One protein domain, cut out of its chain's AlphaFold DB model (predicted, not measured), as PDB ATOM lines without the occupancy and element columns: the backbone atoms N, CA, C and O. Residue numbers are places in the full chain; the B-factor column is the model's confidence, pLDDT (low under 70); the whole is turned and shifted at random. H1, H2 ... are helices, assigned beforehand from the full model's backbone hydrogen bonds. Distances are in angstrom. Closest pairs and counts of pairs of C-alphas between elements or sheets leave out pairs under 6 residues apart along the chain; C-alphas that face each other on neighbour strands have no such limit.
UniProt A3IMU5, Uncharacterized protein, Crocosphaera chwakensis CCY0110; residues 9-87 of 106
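What this domain is: This is residues 9 to 87 of the 106 residues of an uncharacterized protein of Crocosphaera chwakensis CCY0110 (UniProt A3IMU5). A helical hairpin of the two longest helices, H2 and H3, makes one side of this domain, with short H1 set crosswise at the H3 residues 42 to 46; three shorter helices, H4, H5 and H6, stand at steep angles to one another in a loosely joined group on the other side of H3. The printed part has 79 residues with six named helices, H1 to H6 in chain order, and no named strand; the class is all helix. It is compact, with a radius of gyration of the C-alphas of 11.7 A, and rounded, spanning 28 by 25 by 20 A.

How they stand to each other: Begin with H1, residues 9 to 14, and go on to H2, residues 18 to 31: they are close but not clearly touching, with the closest C-alphas, of Ser 14 and Lys 20, 6.8 A apart. Next comes H3, residues 33 to 47, which forms a helical hairpin with H2. These two touch at a shallow tilt of 15 degrees, opposite ways; look at Ala 28 and Phe 36, whose C-alphas are the closest, 4.6 A apart. H3 touches H1 with residues 42 to 46 alone, about perpendicular at 88 degrees, and the closest C-alphas, of Leu 12 and Ala 46, are 4.9 A apart. H4, residues 49 to 56, is close to H3 but not clearly touching, with the closest C-alphas, of Val 44 and Met 50, 6.5 A apart. H5, residues 61 to 67, touches H4 about perpendicular at 78 degrees, with the closest C-alphas, of Ala 54 and Arg 61, 5.7 A apart. H6, residues 76 to 85, only just touches H4 and H5, with 3 pairs of C-alphas within 8 A each; the closest are Asp 56 and Ser 85 at 6.8 A, and Thr 67 and Gly 78 at 7.2 A. H3 and H6 are near each other, while H2 is apart from H4, H5 and H6. In each of the six helices every backbone O i to N i+4 pair is within hydrogen-bond range.

Where its parts are: Find C-alpha 9 at (-27.398, -9.470, 22.977), where H1 begins. H2 runs 20.2 A from C-alpha 18 to C-alpha 31, and H3 runs 21.1 A from C-alpha 33 at (-17.192, -30.654, 19.730) to C-alpha 47. H4 measures 10.9 A, H5 9.7 A and H6 14.4 A, ending at C-alpha 85 at (-26.009, -26.647, 36.927).

The domain as a whole: The C-alphas farthest apart, of Asp 10 and Lys 75, are 31.1 A apart. The printed part has no cut and no long link. In the model, pLDDT is under 70 at residues 59 to 61 and 68 to 77.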
ATOM      1  N   ASP A   9     -26.485  -9.818  21.882       90.06
ATOM      2  CA  ASP A   9     -27.398  -9.470  22.977       90.06
ATOM      3  C   ASP A   9     -28.760 -10.165  22.811       90.06
ATOM      4  O   ASP A   9     -29.253 -10.815  23.733       90.06
ATOM      5  N   ASP A  10     -29.302 -10.135  21.589       92.38
ATOM      6  CA  ASP A  10     -30.531 -10.833  21.203       92.38
ATOM      7  C   ASP A  10     -30.411 -12.356  21.420       92.38
ATOM      8  O   ASP A  10     -31.324 -12.988  21.962       92.38
ATOM      9  N   LEU A  11     -29.260 -12.944  21.065       92.81
ATOM     10  CA  LEU A  11     -28.958 -14.354  21.323       92.81
ATOM     11  C   LEU A  11     -28.948 -14.656  22.825       92.81
ATOM     12  O   LEU A  11     -29.677 -15.540  23.269       92.81
ATOM     13  N   LEU A  12     -28.171 -13.918  23.623       94.25
ATOM     14  CA  LEU A  12     -28.070 -14.156  25.068       94.25
ATOM     15  C   LEU A  12     -29.425 -14.003  25.765       94.25
ATOM     16  O   LEU A  12     -29.757 -14.783  26.656       94.25
ATOM     17  N   LYS A  13     -30.248 -13.048  25.325       94.19
ATOM     18  CA  LYS A  13     -31.617 -12.884  25.821       94.19
ATOM     19  C   LYS A  13     -32.497 -14.088  25.493       94.19
ATOM     20  O   LYS A  13     -33.299 -14.504  26.321       94.19
ATOM     21  N   SER A  14     -32.342 -14.660  24.300       94.56
ATOM     22  CA  SER A  14     -33.054 -15.870  23.891       94.56
ATOM     23  C   SER A  14     -32.629 -17.102  24.700       94.56
ATOM     24  O   SER A  14     -33.478 -17.929  25.016       94.56
ATOM     25  N   LEU A  15     -31.348 -17.215  25.065       96.31
ATOM     26  CA  LEU A  15     -30.794 -18.352  25.821       96.31
ATOM     27  C   LEU A  15     -31.144 -18.344  27.324       96.31
ATOM     28  O   LEU A  15     -30.833 -19.303  28.030       96.31
ATOM     29  N   GLN A  16     -31.816 -17.296  27.814       94.00
ATOM     30  CA  GLN A  16     -32.470 -17.315  29.130       94.00
ATOM     31  C   GLN A  16     -33.588 -18.359  29.195       94.00
ATOM     32  O   GLN A  16     -33.887 -18.880  30.266       94.00
ATOM     33  N   ASP A  17     -34.219 -18.648  28.054       95.00
ATOM     34  CA  ASP A  17     -35.221 -19.697  27.966       95.00
ATOM     35  C   ASP A  17     -34.531 -21.077  27.945       95.00
ATOM     36  O   ASP A  17     -33.703 -21.337  27.061       95.00
ATOM     37  N   PRO A  18     -34.847 -21.977  28.896       92.94
ATOM     38  CA  PRO A  18     -34.157 -23.257  29.021       92.94
ATOM     39  C   PRO A  18     -34.420 -24.192  27.835       92.94
ATOM     40  O   PRO A  18     -33.548 -24.992  27.494       92.94
ATOM     41  N   ILE A  19     -35.578 -24.079  27.172       93.94
ATOM     42  CA  ILE A  19     -35.897 -24.890  25.991       93.94
ATOM     43  C   ILE A  19     -35.003 -24.461  24.829       93.94
ATOM     44  O   ILE A  19     -34.304 -25.293  24.255       93.94
ATOM     45  N   LYS A  20     -34.927 -23.155  24.555       95.88
ATOM     46  CA  LYS A  20     -34.056 -22.617  23.501       95.88
ATOM     47  C   LYS A  20     -32.578 -22.878  23.765       95.88
ATOM     48  O   LYS A  20     -31.833 -23.151  22.828       95.88
ATOM     49  N   ALA A  21     -32.142 -22.802  25.023       95.56
ATOM     50  CA  ALA A  21     -30.781 -23.167  25.399       95.56
ATOM     51  C   ALA A  21     -30.484 -24.641  25.077       95.56
ATOM     52  O   ALA A  21     -29.453 -24.939  24.476       95.56
ATOM     53  N   GLY A  22     -31.406 -25.552  25.405       94.81
ATOM     54  CA  GLY A  22     -31.284 -26.973  25.075       94.81
ATOM     55  C   GLY A  22     -31.250 -27.239  23.568       94.81
ATOM     56  O   GLY A  22     -30.385 -27.974  23.090       94.81
ATOM     57  N   GLU A  23     -32.140 -26.612  22.797       94.94
ATOM     58  CA  GLU A  23     -32.151 -26.710  21.329       94.94
ATOM     59  C   GLU A  23     -30.840 -26.206  20.714       94.94
ATOM     60  O   GLU A  23     -30.254 -26.872  19.859       94.94
ATOM     61  N   TYR A  24     -30.337 -25.068  21.200       95.62
ATOM     62  CA  TYR A  24     -29.076 -24.484  20.753       95.62
ATOM     63  C   TYR A  24     -27.877 -25.400  21.040       95.62
ATOM     64  O   TYR A  24     -27.045 -25.621  20.158       95.62
ATOM     65  N   LEU A  25     -27.810 -25.994  22.237       94.75
ATOM     66  CA  LEU A  25     -26.758 -26.950  22.596       94.75
ATOM     67  C   LEU A  25     -26.818 -28.228  21.752       94.75
ATOM     68  O   LEU A  25     -25.772 -28.716  21.327       94.75
ATOM     69  N   ASN A  26     -28.013 -28.752  21.469       93.50
ATOM     70  CA  ASN A  26     -28.187 -29.939  20.626       93.50
ATOM     71  C   ASN A  26     -27.778 -29.685  19.169       93.50
ATOM     72  O   ASN A  26     -27.110 -30.524  18.555       93.50
ATOM     73  N   ALA A  27     -28.141 -28.519  18.624       94.69
ATOM     74  CA  ALA A  27     -27.708 -28.103  17.294       94.69
ATOM     75  C   ALA A  27     -26.175 -28.007  17.228       94.69
ATOM     76  O   ALA A  27     -25.552 -28.624  16.367       94.69
ATOM     77  N   ALA A  28     -25.558 -27.333  18.204       94.25
ATOM     78  CA  ALA A  28     -24.109 -27.181  18.280       94.25
ATOM     79  C   ALA A  28     -23.370 -28.519  18.458       94.25
ATOM     80  O   ALA A  28     -22.329 -28.741  17.842       94.25
ATOM     81  N   LEU A  29     -23.917 -29.438  19.265       90.44
ATOM     82  CA  LEU A  29     -23.358 -30.778  19.459       90.44
ATOM     83  C   LEU A  29     -23.362 -31.600  18.164       90.44
ATOM     84  O   LEU A  29     -22.437 -32.381  17.941       90.44
ATOM     85  N   SER A  30     -24.370 -31.398  17.310       90.19
ATOM     86  CA  SER A  30     -24.483 -32.064  16.007       90.19
ATOM     87  C   SER A  30     -23.457 -31.555  14.991       90.19
ATOM     88  O   SER A  30     -23.008 -32.327  14.145       90.19
ATOM     89  N   GLU A  31     -23.057 -30.283  15.077       92.12
ATOM     90  CA  GLU A  31     -22.018 -29.709  14.209       92.12
ATOM     91  C   GLU A  31     -20.605 -30.123  14.628       92.12
ATOM     92  O   GLU A  31     -19.743 -30.360  13.780       92.12
ATOM     93  N   GLY A  32     -20.356 -30.243  15.933       88.81
ATOM     94  CA  GLY A  32     -19.101 -30.781  16.434       88.81
ATOM     95  C   GLY A  32     -18.714 -30.277  17.816       88.81
ATOM     96  O   GLY A  32     -19.287 -29.346  18.379       88.81
ATOM     97  N   LYS A  33     -17.669 -30.902  18.364       85.94
ATOM     98  CA  LYS A  33     -17.192 -30.654  19.730       85.94
ATOM     99  C   LYS A  33     -16.796 -29.188  19.969       85.94
ATOM    100  O   LYS A  33     -17.132 -28.629  21.008       85.94
ATOM    101  N   ASP A  34     -16.103 -28.563  19.019       85.44
ATOM    102  CA  ASP A  34     -15.664 -27.166  19.138       85.44
ATOM    103  C   ASP A  34     -16.838 -26.183  19.151       85.44
ATOM    104  O   ASP A  34     -16.869 -25.261  19.969       85.44
ATOM    105  N   VAL A  35     -17.830 -26.414  18.286       90.00
ATOM    106  CA  VAL A  35     -19.055 -25.606  18.206       90.00
ATOM    107  C   VAL A  35     -19.867 -25.763  19.489       90.00
ATOM    108  O   VAL A  35     -20.310 -24.770  20.065       90.00
ATOM    109  N   PHE A  36     -19.971 -26.990  20.002       91.19
ATOM    110  CA  PHE A  36     -20.619 -27.270  21.279       91.19
ATOM    111  C   PHE A  36     -20.005 -26.486  22.443       91.19
ATOM    112  O   PHE A  36     -20.745 -25.899  23.228       91.19
ATOM    113  N   PHE A  37     -18.676 -26.417  22.564       87.81
ATOM    114  CA  PHE A  37     -18.063 -25.655  23.659       87.81
ATOM    115  C   PHE A  37     -18.289 -24.151  23.549       87.81
ATOM    116  O   PHE A  37     -18.467 -23.487  24.574       87.81
ATOM    117  N   LEU A  38     -18.315 -23.610  22.329       89.81
ATOM    118  CA  LEU A  38     -18.679 -22.211  22.110       89.81
ATOM    119  C   LEU A  38     -20.130 -21.957  22.534       89.81
ATOM    120  O   LEU A  38     -20.381 -21.040  23.316       89.81
ATOM    121  N   ALA A  39     -21.056 -22.818  22.111       93.50
ATOM    122  CA  ALA A  39     -22.462 -22.719  22.481       93.50
ATOM    123  C   ALA A  39     -22.680 -22.868  23.996       93.50
ATOM    124  O   ALA A  39     -23.407 -22.081  24.599       93.50
ATOM    125  N   LEU A  40     -21.991 -23.818  24.636       91.62
ATOM    126  CA  LEU A  40     -22.025 -24.015  26.085       91.62
ATOM    127  C   LEU A  40     -21.566 -22.760  26.826       91.62
ATOM    128  O   LEU A  40     -22.189 -22.355  27.805       91.62
ATOM    129  N   LYS A  41     -20.519 -22.097  26.331       90.25
ATOM    130  CA  LYS A  41     -20.061 -20.824  26.888       90.25
ATOM    131  C   LYS A  41     -21.127 -19.731  26.769       90.25
ATOM    132  O   LYS A  41     -21.316 -19.001  27.740       90.25
ATOM    133  N   ASP A  42     -21.810 -19.617  25.629       93.81
ATOM    134  CA  ASP A  42     -22.877 -18.625  25.434       93.81
ATOM    135  C   ASP A  42     -24.085 -18.883  26.351       93.81
ATOM    136  O   ASP A  42     -24.615 -17.940  26.935       93.81
ATOM    137  N   VAL A  43     -24.486 -20.144  26.551       94.88
ATOM    138  CA  VAL A  43     -25.582 -20.498  27.476       94.88
ATOM    139  C   VAL A  43     -25.216 -20.172  28.923       94.88
ATOM    140  O   VAL A  43     -26.026 -19.596  29.650       94.88
ATOM    141  N   VAL A  44     -23.985 -20.481  29.343       92.50
ATOM    142  CA  VAL A  44     -23.516 -20.101  30.681       92.50
ATOM    143  C   VAL A  44     -23.511 -18.583  30.839       92.50
ATOM    144  O   VAL A  44     -23.970 -18.093  31.868       92.50
ATOM    145  N   ASP A  45     -22.995 -17.844  29.851       91.69
ATOM    146  CA  ASP A  45     -22.950 -16.373  29.852       91.69
ATOM    147  C   ASP A  45     -24.353 -15.768  29.979       91.69
ATOM    148  O   ASP A  45     -24.548 -14.845  30.766       91.69
ATOM    149  N   ALA A  46     -25.333 -16.343  29.278       94.06
ATOM    150  CA  ALA A  46     -26.726 -15.943  29.378       94.06
ATOM    151  C   ALA A  46     -27.290 -16.204  30.784       94.06
ATOM    152  O   ALA A  46     -27.696 -15.270  31.466       94.06
ATOM    153  N   GLN A  47     -27.318 -17.451  31.250       92.31
ATOM    154  CA  GLN A  47     -28.171 -17.814  32.390       92.31
ATOM    155  C   GLN A  47     -27.589 -17.454  33.762       92.31
ATOM    156  O   GLN A  47     -28.319 -17.053  34.666       92.31
ATOM    157  N   LYS A  48     -26.278 -17.637  33.950       86.44
ATOM    158  CA  LYS A  48     -25.644 -17.563  35.283       86.44
ATOM    159  C   LYS A  48     -24.384 -16.705  35.312       86.44
ATOM    160  O   LYS A  48     -24.033 -16.125  36.341       86.44
ATOM    161  N   GLY A  49     -23.670 -16.659  34.195       87.19
ATOM    162  CA  GLY A  49     -22.311 -16.161  34.098       87.19
ATOM    163  C   GLY A  49     -21.273 -17.112  34.710       87.19
ATOM    164  O   GLY A  49     -21.540 -17.918  35.604       87.19
ATOM    165  N   MET A  50     -20.026 -16.972  34.255       82.94
ATOM    166  CA  MET A  50     -18.908 -17.848  34.651       82.94
ATOM    167  C   MET A  50     -18.595 -17.814  36.148       82.94
ATOM    168  O   MET A  50     -18.145 -18.806  36.720       82.94
ATOM    169  N   THR A  51     -18.806 -16.666  36.793       83.19
ATOM    170  CA  THR A  51     -18.532 -16.503  38.225       83.19
ATOM    171  C   THR A  51     -19.495 -17.318  39.076       83.19
ATOM    172  O   THR A  51     -19.055 -17.938  40.042       83.19
ATOM    173  N   GLN A  52     -20.788 -17.314  38.742       84.81
ATOM    174  CA  GLN A  52     -21.776 -18.066  39.505       84.81
ATOM    175  C   GLN A  52     -21.648 -19.564  39.226       84.81
ATOM    176  O   GLN A  52     -21.636 -20.345  40.171       84.81
ATOM    177  N   LEU A  53     -21.414 -19.947  37.966       85.31
ATOM    178  CA  LEU A  53     -21.148 -21.337  37.603       85.31
ATOM    179  C   LEU A  53     -19.982 -21.923  38.412       85.31
ATOM    180  O   LEU A  53     -20.129 -22.986  38.998       85.31
ATOM    181  N   ALA A  54     -18.851 -21.211  38.501       81.94
ATOM    182  CA  ALA A  54     -17.683 -21.645  39.277       81.94
ATOM    183  C   ALA A  54     -18.006 -21.953  40.744       81.94
ATOM    184  O   ALA A  54     -17.451 -22.890  41.316       81.94
ATOM    185  N   LYS A  55     -18.908 -21.165  41.344       82.94
ATOM    186  CA  LYS A  55     -19.377 -21.384  42.713       82.94
ATOM    187  C   LYS A  55     -20.277 -22.611  42.804       82.94
ATOM    188  O   LYS A  55     -20.075 -23.410  43.710       82.94
ATOM    189  N   ASP A  56     -21.220 -22.764  41.871       80.81
ATOM    190  CA  ASP A  56     -22.186 -23.871  41.871       80.81
ATOM    191  C   ASP A  56     -21.498 -25.234  41.736       80.81
ATOM    192  O   ASP A  56     -21.854 -26.169  42.444       80.81
ATOM    193  N   ILE A  57     -20.484 -25.347  40.872       80.50
ATOM    194  CA  ILE A  57     -19.806 -26.628  40.622       80.50
ATOM    195  C   ILE A  57     -18.548 -26.835  41.489       80.50
ATOM    196  O   ILE A  57     -17.814 -27.795  41.293       80.50
ATOM    197  N   ASN A  58     -18.251 -25.923  42.426       75.94
ATOM    198  CA  ASN A  58     -17.047 -25.948  43.273       75.94
ATOM    199  C   ASN A  58     -15.719 -26.121  42.489       75.94
ATOM    200  O   ASN A  58     -14.761 -26.733  42.966       75.94
ATOM    201  N   HIS A  59     -15.646 -25.570  41.272       69.69
ATOM    202  CA  HIS A  59     -14.438 -25.572  40.441       69.69
ATOM    203  C   HIS A  59     -13.841 -24.165  40.331       69.69
ATOM    204  O   HIS A  59     -14.542 -23.169  40.164       69.69
ATOM    205  N   SER A  60     -12.508 -24.071  40.320       68.62
ATOM    206  CA  SER A  60     -11.813 -22.804  40.068       68.62
ATOM    207  C   SER A  60     -12.143 -22.245  38.678       68.62
ATOM    208  O   SER A  60     -12.156 -22.984  37.692       68.62
ATOM    209  N   ARG A  61     -12.295 -20.915  38.568       68.06
ATOM    210  CA  ARG A  61     -12.529 -20.209  37.288       68.06
ATOM    211  C   ARG A  61     -11.508 -20.589  36.208       68.06
ATOM    212  O   ARG A  61     -11.878 -20.767  35.056       68.06
ATOM    213  N   GLU A  62     -10.241 -20.767  36.575       71.12
ATOM    214  CA  GLU A  62      -9.188 -21.211  35.650       71.12
ATOM    215  C   GLU A  62      -9.426 -22.624  35.100       71.12
ATOM    216  O   GLU A  62      -9.182 -22.878  33.921       71.12
ATOM    217  N   SER A  63      -9.939 -23.541  35.929       70.25
ATOM    218  CA  SER A  63     -10.311 -24.893  35.496       70.25
ATOM    219  C   SER A  63     -11.495 -24.850  34.532       70.25
ATOM    220  O   SER A  63     -11.501 -25.569  33.535       70.25
ATOM    221  N   LEU A  64     -12.467 -23.972  34.788       70.69
ATOM    222  CA  LEU A  64     -13.615 -23.752  33.909       70.69
ATOM    223  C   LEU A  64     -13.215 -23.170  32.552       70.69
ATOM    224  O   LEU A  64     -13.600 -23.711  31.520       70.69
ATOM    225  N   TYR A  65     -12.388 -22.125  32.532       71.12
ATOM    226  CA  TYR A  65     -11.909 -21.539  31.277       71.12
ATOM    227  C   TYR A  65     -11.077 -22.519  30.455       71.12
ATOM    228  O   TYR A  65     -11.221 -22.549  29.236       71.12
ATOM    229  N   LYS A  66     -10.248 -23.351  31.103       71.12
ATOM    230  CA  LYS A  66      -9.564 -24.450  30.413       71.12
ATOM    231  C   LYS A  66     -10.583 -25.419  29.827       71.12
ATOM    232  O   LYS A  66     -10.520 -25.685  28.637       71.12
ATOM    233  N   THR A  67     -11.551 -25.874  30.617       70.25
ATOM    234  CA  THR A  67     -12.582 -26.839  30.192       70.25
ATOM    235  C   THR A  67     -13.386 -26.347  28.980       70.25
ATOM    236  O   THR A  67     -13.664 -27.130  28.081       70.25
ATOM    237  N   LEU A  68     -13.698 -25.049  28.918       68.19
ATOM    238  CA  LEU A  68     -14.480 -24.426  27.841       68.19
ATOM    239  C   LEU A  68     -13.632 -23.873  26.680       68.19
ATOM    240  O   LEU A  68     -14.154 -23.174  25.812       68.19
ATOM    241  N   SER A  69     -12.321 -24.125  26.662       68.25
ATOM    242  CA  SER A  69     -11.452 -23.692  25.563       68.25
ATOM    243  C   SER A  69     -11.426 -24.727  24.437       68.25
ATOM    244  O   SER A  69     -11.349 -25.927  24.692       68.25
ATOM    245  N   SER A  70     -11.414 -24.259  23.186       56.44
ATOM    246  CA  SER A  70     -11.447 -25.094  21.970       56.44
ATOM    247  C   SER A  70     -10.285 -26.099  21.870       56.44
ATOM    248  O   SER A  70     -10.361 -27.074  21.142       56.44
ATOM    249  N   HIS A  71      -9.195 -25.880  22.613       56.50
ATOM    250  CA  HIS A  71      -7.988 -26.719  22.572       56.50
ATOM    251  C   HIS A  71      -7.809 -27.610  23.808       56.50
ATOM    252  O   HIS A  71      -6.806 -28.318  23.916       56.50
ATOM    253  N   ALA A  72      -8.719 -27.566  24.780       54.75
ATOM    254  CA  ALA A  72      -8.569 -28.391  25.967       54.75
ATOM    255  C   ALA A  72      -9.087 -29.813  25.756       54.75
ATOM    256  O   ALA A  72      -9.975 -30.083  24.947       54.75
ATOM    257  N   ASN A  73      -8.563 -30.727  26.573       57.34
ATOM    258  CA  ASN A  73      -9.188 -32.010  26.849       57.34
ATOM    259  C   ASN A  73      -9.988 -31.890  28.161       57.34
ATOM    260  O   ASN A  73      -9.476 -32.275  29.218       57.34
ATOM    261  N   PRO A  74     -11.183 -31.267  28.144       62.59
ATOM    262  CA  PRO A  74     -11.997 -31.145  29.339       62.59
ATOM    263  C   PRO A  74     -12.296 -32.528  29.895       62.59
ATOM    264  O   PRO A  74     -12.686 -33.442  29.165       62.59
ATOM    265  N   LYS A  75     -12.120 -32.684  31.206       63.06
ATOM    266  CA  LYS A  75     -12.579 -33.892  31.882       63.06
ATOM    267  C   LYS A  75     -14.099 -33.942  31.745       63.06
ATOM    268  O   LYS A  75     -14.761 -32.961  32.069       63.06
ATOM    269  N   PHE A  76     -14.632 -35.083  31.309       60.16
ATOM    270  CA  PHE A  76     -16.074 -35.309  31.151       60.16
ATOM    271  C   PHE A  76     -16.874 -34.925  32.406       60.16
ATOM    272  O   PHE A  76     -17.947 -34.347  32.274       60.16
ATOM    273  N   ILE A  77     -16.288 -35.148  33.594       58.38
ATOM    274  CA  ILE A  77     -16.847 -34.734  34.891       58.38
ATOM    275  C   ILE A  77     -17.297 -33.262  34.857       58.38
ATOM    276  O   ILE A  77     -18.462 -32.973  35.080       58.38
ATOM    277  N   GLY A  78     -16.440 -32.357  34.369       78.00
ATOM    278  CA  GLY A  78     -16.736 -30.930  34.340       78.00
ATOM    279  C   GLY A  78     -17.814 -30.547  33.331       78.00
ATOM    280  O   GLY A  78     -18.487 -29.552  33.537       78.00
ATOM    281  N   ILE A  79     -18.017 -31.309  32.251       81.50
ATOM    282  CA  ILE A  79     -19.111 -31.032  31.301       81.50
ATOM    283  C   ILE A  79     -20.448 -31.432  31.923       81.50
ATOM    284  O   ILE A  79     -21.421 -30.690  31.806       81.50
ATOM    285  N   TYR A  80     -20.479 -32.582  32.600       84.88
ATOM    286  CA  TYR A  80     -21.664 -33.065  33.294       84.88
ATOM    287  C   TYR A  80     -22.100 -32.085  34.397       84.88
ATOM    288  O   TYR A  80     -23.244 -31.641  34.379       84.88
ATOM    289  N   ASP A  81     -21.174 -31.656  35.264       85.25
ATOM    290  CA  ASP A  81     -21.458 -30.695  36.342       85.25
ATOM    291  C   ASP A  81     -21.986 -29.350  35.806       85.25
ATOM    292  O   ASP A  81     -22.896 -28.741  36.373       85.25
ATOM    293  N   ILE A  82     -21.437 -28.874  34.680       87.88
ATOM    294  CA  ILE A  82     -21.901 -27.635  34.039       87.88
ATOM    295  C   ILE A  82     -23.327 -27.798  33.515       87.88
ATOM    296  O   ILE A  82     -24.160 -26.928  33.758       87.88
ATOM    297  N   LEU A  83     -23.615 -28.885  32.796       89.88
ATOM    298  CA  LEU A  83     -24.945 -29.122  32.237       89.88
ATOM    299  C   LEU A  83     -25.994 -29.286  33.339       89.88
ATOM    300  O   LEU A  83     -27.047 -28.662  33.244       89.88
ATOM    301  N   GLU A  84     -25.682 -30.029  34.403       89.00
ATOM    302  CA  GLU A  84     -26.577 -30.196  35.552       89.00
ATOM    303  C   GLU A  84     -26.870 -28.846  36.224       89.00
ATOM    304  O   GLU A  84     -28.027 -28.509  36.482       89.00
ATOM    305  N   SER A  85     -25.843 -28.008  36.408       89.38
ATOM    306  CA  SER A  85     -26.009 -26.647  36.927       89.38
ATOM    307  C   SER A  85     -26.921 -25.790  36.038       89.38
ATOM    308  O   SER A  85     -27.674 -24.963  36.548       89.38
ATOM    309  N   LEU A  86     -26.900 -25.987  34.718       90.31
ATOM    310  CA  LEU A  86     -27.778 -25.300  33.760       90.31
ATOM    311  C   LEU A  86     -29.175 -25.942  33.635       90.31
ATOM    312  O   LEU A  86     -29.970 -25.514  32.802       90.31
ATOM    313  N   GLY A  87     -29.489 -26.977  34.423       90.06
ATOM    314  CA  GLY A  87     -30.758 -27.708  34.330       90.06
ATOM    315  C   GLY A  87     -30.878 -28.589  33.079       90.06
ATOM    316  O   GLY A  87     -31.979 -28.990  32.705       90.06
TER     317      GLY A  87